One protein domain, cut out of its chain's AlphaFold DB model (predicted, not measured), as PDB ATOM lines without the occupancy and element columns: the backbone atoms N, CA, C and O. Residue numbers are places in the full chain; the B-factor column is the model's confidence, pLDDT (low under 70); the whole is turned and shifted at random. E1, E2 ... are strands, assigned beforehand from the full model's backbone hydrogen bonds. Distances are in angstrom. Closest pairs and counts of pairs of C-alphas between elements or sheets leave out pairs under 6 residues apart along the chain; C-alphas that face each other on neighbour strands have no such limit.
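What this domain is: This is residues 68 to 109 of the 163 residues of the protein "Acyl-CoA dehydrogenase" of Streptomyces sparsogenes DSM 40356 (UniProt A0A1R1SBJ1). There is little regular structure here: from Ala 68 an irregular loop leads into a thin two-stranded hairpin, E1 and E2, at one end of a flat, loose model, and an irregular tail follows it. A short antiparallel pairing of residues 70 to 71 with 100 to 101 ties the first stretch to the last. The 42 printed residues hold no named helix and two named strands, E1 then E2, antiparallel; the class is all strand, with 6 residues in named elements. The radius of gyration of the C-alphas is 12.4 A, the spans 32 by 28 by 13 A.

How they stand to each other: Look at E1, residues 86 to 88, and E2, residues 94 to 96: a hairpin with a tight link, at 149 degrees. N 87 and O 95 are within hydrogen-bond range at 3.0 A.

Where its parts are: Find C-alpha 86 at (31.828, 12.096, -11.452); E1 runs 6.4 A from there. E2 runs 6.5 A to C-alpha 96 at (27.221, 12.267, -9.132).

The domain as a whole: The farthest C-alphas, of His 74 and Asp 91, are 34.0 A apart. The printed part has no cut; pLDDT is under 70 at residues 72 to 79 and 99 to 109.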
ATOM      1  N   ALA A  68      19.978  17.033 -18.004       83.44
ATOM      2  CA  ALA A  68      20.372  17.673 -16.775       83.44
ATOM      3  C   ALA A  68      21.717  18.355 -17.070       83.44
ATOM      4  O   ALA A  68      22.783  17.848 -16.762       83.44
ATOM      5  N   LEU A  69      21.658  19.447 -17.838       78.94
ATOM      6  CA  LEU A  69      22.844  20.232 -18.216       78.94
ATOM      7  C   LEU A  69      22.955  21.517 -17.393       78.94
ATOM      8  O   LEU A  69      24.056  21.945 -17.073       78.94
ATOM      9  N   ALA A  70      21.827  22.141 -17.045       76.38
ATOM     10  CA  ALA A  70      21.849  23.402 -16.319       76.38
ATOM     11  C   ALA A  70      22.225  23.195 -14.847       76.38
ATOM     12  O   ALA A  70      21.597  22.423 -14.116       76.38
ATOM     13  N   GLU A  71      23.219  23.955 -14.400       76.69
ATOM     14  CA  GLU A  71      23.617  24.051 -13.002       76.69
ATOM     15  C   GLU A  71      23.211  25.408 -12.426       76.69
ATOM     16  O   GLU A  71      23.286  26.444 -13.085       76.69
ATOM     17  N   LYS A  72      22.763  25.407 -11.168       66.25
ATOM     18  CA  LYS A  72      22.400  26.628 -10.444       66.25
ATOM     19  C   LYS A  72      23.625  27.193  -9.726       66.25
ATOM     20  O   LYS A  72      24.200  26.517  -8.877       66.25
ATOM     21  N   GLY A  73      23.949  28.461  -9.975       60.16
ATOM     22  CA  GLY A  73      24.902  29.231  -9.169       60.16
ATOM     23  C   GLY A  73      25.902  30.041  -9.994       60.16
ATOM     24  O   GLY A  73      26.225  29.698 -11.122       60.16
ATOM     25  N   HIS A  74      26.430  31.110  -9.395       53.19
ATOM     26  CA  HIS A  74      27.361  32.077 -10.006       53.19
ATOM     27  C   HIS A  74      28.742  31.501 -10.383       53.19
ATOM     28  O   HIS A  74      29.620  32.251 -10.807       53.19
ATOM     29  N   GLN A  75      28.954  30.200 -10.157       55.28
ATOM     30  CA  GLN A  75      30.201  29.502 -10.469       55.28
ATOM     31  C   GLN A  75      30.236  28.982 -11.908       55.28
ATOM     32  O   GLN A  75      31.321  28.819 -12.440       55.28
ATOM     33  N   ALA A  76      29.085  28.794 -12.560       56.56
ATOM     34  CA  ALA A  76      29.042  28.572 -14.001       56.56
ATOM     35  C   ALA A  76      29.120  29.942 -14.694       56.56
ATOM     36  O   ALA A  76      28.099  30.544 -15.028       56.56
ATOM     37  N   ARG A  77      30.333  30.500 -14.816       57.19
ATOM     38  CA  ARG A  77      30.543  31.797 -15.487       57.19
ATOM     39  C   ARG A  77      30.441  31.673 -17.009       57.19
ATOM     40  O   ARG A  77      30.172  32.669 -17.676       57.19
ATOM     41  N   ALA A  78      30.596  30.460 -17.539       66.38
ATOM     42  CA  ALA A  78      30.428  30.119 -18.945       66.38
ATOM     43  C   ALA A  78      29.586  28.841 -19.115       66.38
ATOM     44  O   ALA A  78      29.594  27.963 -18.257       66.38
ATOM     45  N   ALA A  79      28.900  28.704 -20.256       64.75
ATOM     46  CA  ALA A  79      27.996  27.582 -20.549       64.75
ATOM     47  C   ALA A  79      28.669  26.190 -20.587       64.75
ATOM     48  O   ALA A  79      27.972  25.180 -20.599       64.75
ATOM     49  N   LEU A  80      30.003  26.138 -20.619       70.06
ATOM     50  CA  LEU A  80      30.805  24.908 -20.626       70.06
ATOM     51  C   LEU A  80      31.536  24.660 -19.296       70.06
ATOM     52  O   LEU A  80      32.276  23.687 -19.169       70.06
ATOM     53  N   GLU A  81      31.355  25.534 -18.306       74.88
ATOM     54  CA  GLU A  81      31.959  25.383 -16.988       74.88
ATOM     55  C   GLU A  81      30.993  24.629 -16.065       74.88
ATOM     56  O   GLU A  81      30.016  25.190 -15.569       74.88
ATOM     57  N   PHE A  82      31.271  23.342 -15.846       75.56
ATOM     58  CA  PHE A  82      30.462  22.472 -14.990       75.56
ATOM     59  C   PHE A  82      31.137  22.250 -13.634       75.56
ATOM     60  O   PHE A  82      32.303  21.846 -13.545       75.56
ATOM     61  N   ALA A  83      30.391  22.461 -12.553       80.50
ATOM     62  CA  ALA A  83      30.795  22.114 -11.196       80.50
ATOM     63  C   ALA A  83      30.400  20.676 -10.823       80.50
ATOM     64  O   ALA A  83      30.900  20.148  -9.827       80.50
ATOM     65  N   THR A  84      29.529  20.019 -11.598       82.88
ATOM     66  CA  THR A  84      29.227  18.594 -11.429       82.88
ATOM     67  C   THR A  84      30.495  17.752 -11.584       82.88
ATOM     68  O   THR A  84      31.350  18.012 -12.435       82.88
ATOM     69  N   ARG A  85      30.653  16.756 -10.708       85.69
ATOM     70  CA  ARG A  85      31.781  15.819 -10.714       85.69
ATOM     71  C   ARG A  85      31.263  14.389 -10.732       85.69
ATOM     72  O   ARG A  85      30.246  14.085 -10.107       85.69
ATOM     73  N   LEU A  86      32.003  13.540 -11.437       89.75
ATOM     74  CA  LEU A  86      31.828  12.096 -11.452       89.75
ATOM     75  C   LEU A  86      32.946  11.476 -10.619       89.75
ATOM     76  O   LEU A  86      34.121  11.669 -10.925       89.75
ATOM     77  N   ALA A  87      32.582  10.752  -9.565       91.44
ATOM     78  CA  ALA A  87      33.522   9.968  -8.773       91.44
ATOM     79  C   ALA A  87      33.389   8.486  -9.160       91.44
ATOM     80  O   ALA A  87      32.277   7.958  -9.055       91.44
ATOM     81  N   PRO A  88      34.464   7.821  -9.620       94.00
ATOM     82  CA  PRO A  88      34.401   6.414 -10.000       94.00
ATOM     83  C   PRO A  88      34.132   5.531  -8.779       94.00
ATOM     84  O   PRO A  88      34.512   5.860  -7.653       94.00
ATOM     85  N   ARG A  89      33.480   4.396  -9.013       94.25
ATOM     86  CA  ARG A  89      33.215   3.356  -8.018       94.25
ATOM     87  C   ARG A  89      33.909   2.047  -8.426       94.25
ATOM     88  O   ARG A  89      34.174   1.852  -9.611       94.25
ATOM     89  N   PRO A  90      34.181   1.132  -7.474       93.75
ATOM     90  CA  PRO A  90      34.856  -0.137  -7.769       93.75
ATOM     91  C   PRO A  90      34.114  -1.042  -8.764       93.75
ATOM     92  O   PRO A  90      34.737  -1.864  -9.421       93.75
ATOM     93  N   ASP A  91      32.796  -0.884  -8.889       92.94
ATOM     94  CA  ASP A  91      31.939  -1.630  -9.820       92.94
ATOM     95  C   ASP A  91      31.931  -1.050 -11.250       92.94
ATOM     96  O   ASP A  91      31.156  -1.493 -12.095       92.94
ATOM     97  N   GLY A  92      32.766  -0.042 -11.526       88.62
ATOM     98  CA  GLY A  92      32.834   0.641 -12.820       88.62
ATOM     99  C   GLY A  92      31.746   1.697 -13.036       88.62
ATOM    100  O   GLY A  92      31.731   2.348 -14.080       88.62
ATOM    101  N   SER A  93      30.848   1.907 -12.069       90.69
ATOM    102  CA  SER A  93      29.857   2.985 -12.115       90.69
ATOM    103  C   SER A  93      30.408   4.302 -11.542       90.69
ATOM    104  O   SER A  93      31.536   4.373 -11.050       90.69
ATOM    105  N   TYR A  94      29.611   5.374 -11.602       91.25
ATOM    106  CA  TYR A  94      29.997   6.700 -11.113       91.25
ATOM    107  C   TYR A  94      28.972   7.259 -10.126       91.25
ATOM    108  O   TYR A  94      27.766   7.088 -10.291       91.25
ATOM    109  N   THR A  95      29.451   7.990  -9.118       90.75
ATOM    110  CA  THR A  95      28.613   8.802  -8.222       90.75
ATOM    111  C   THR A  95      28.609  10.254  -8.696       90.75
ATOM    112  O   THR A  95      29.673  10.827  -8.935       90.75
ATOM    113  N   LEU A  96      27.420  10.855  -8.793       89.12
ATOM    114  CA  LEU A  96      27.221  12.267  -9.132       89.12
ATOM    115  C   LEU A  96      27.056  13.096  -7.847       89.12
ATOM    116  O   LEU A  96      26.221  12.764  -7.009       89.12
ATOM    117  N   THR A  97      27.824  14.175  -7.676       80.44
ATOM    118  CA  THR A  97      27.909  14.901  -6.384       80.44
ATOM    119  C   THR A  97      27.189  16.257  -6.328       80.44
ATOM    120  O   THR A  97      27.249  16.940  -5.304       80.44
ATOM    121  N   ARG A  98      26.490  16.683  -7.390       72.06
ATOM    122  CA  ARG A  98      25.856  18.016  -7.474       72.06
ATOM    123  C   ARG A  98      24.387  17.976  -7.888       72.06
ATOM    124  O   ARG A  98      23.901  17.004  -8.453       72.06
ATOM    125  N   HIS A  99      23.696  19.079  -7.595       68.50
ATOM    126  CA  HIS A  99      22.299  19.302  -7.946       68.50
ATOM    127  C   HIS A  99      22.197  20.002  -9.305       68.50
ATOM    128  O   HIS A  99      22.684  21.121  -9.467       68.50
ATOM    129  N   GLN A 100      21.507  19.372 -10.251       64.19
ATOM    130  CA  GLN A 100      21.205  19.944 -11.562       64.19
ATOM    131  C   GLN A 100      19.749  20.402 -11.613       64.19
ATOM    132  O   GLN A 100      18.876  19.815 -10.971       64.19
ATOM    133  N   GLU A 101      19.477  21.478 -12.345       61.78
ATOM    134  CA  GLU A 101      18.111  21.934 -12.570       61.78
ATOM    135  C   GLU A 101      17.618  21.452 -13.934       61.78
ATOM    136  O   GLU A 101      18.236  21.691 -14.970       61.78
ATOM    137  N   LEU A 102      16.480  20.759 -13.932       57.09
ATOM    138  CA  LEU A 102      15.807  20.361 -15.162       57.09
ATOM    139  C   LEU A 102      15.165  21.597 -15.801       57.09
ATOM    140  O   LEU A 102      14.254  22.200 -15.230       57.09
ATOM    141  N   LEU A 103      15.628  21.944 -17.004       50.50
ATOM    142  CA  LEU A 103      15.215  23.142 -17.752       50.50
ATOM    143  C   LEU A 103      13.736  23.149 -18.170       50.50
ATOM    144  O   LEU A 103      13.190  24.196 -18.507       50.50
ATOM    145  N   HIS A 104      13.042  22.024 -18.048       53.09
ATOM    146  CA  HIS A 104      11.591  21.960 -18.142       53.09
ATOM    147  C   HIS A 104      11.102  21.147 -16.953       53.09
ATOM    148  O   HIS A 104      11.601  20.053 -16.705       53.09
ATOM    149  N   ARG A 105      10.158  21.704 -16.187       38.88
ATOM    150  CA  ARG A 105       9.731  21.257 -14.847       38.88
ATOM    151  C   ARG A 105       8.935  19.935 -14.855       38.88
ATOM    152  O   ARG A 105       7.913  19.806 -14.181       38.88
ATOM    153  N   CYS A 106       9.386  18.962 -15.635       37.19
ATOM    154  CA  CYS A 106       8.908  17.594 -15.666       37.19
ATOM    155  C   CYS A 106       9.438  16.858 -14.434       37.19
ATOM    156  O   CYS A 106      10.643  16.765 -14.213       37.19
ATOM    157  N   SER A 107       8.525  16.326 -13.623       35.91
ATOM    158  CA  SER A 107       8.865  15.404 -12.541       35.91
ATOM    159  C   SER A 107       9.410  14.119 -13.175       35.91
ATOM    160  O   SER A 107       8.638  13.318 -13.710       35.91
ATOM    161  N   VAL A 108      10.725  13.920 -13.147       39.84
ATOM    162  CA  VAL A 108      11.342  12.664 -13.581       39.84
ATOM    163  C   VAL A 108      11.204  11.666 -12.435       39.84
ATOM    164  O   VAL A 108      11.712  11.896 -11.340       39.84
ATOM    165  N   ARG A 109      10.474  10.572 -12.661       34.50
ATOM    166  CA  ARG A 109      10.467   9.436 -11.734       34.50
ATOM    167  C   ARG A 109      11.735   8.620 -12.019       34.50
ATOM    168  O   ARG A 109      11.953   8.323 -13.196       34.50
TER     169      ARG A 109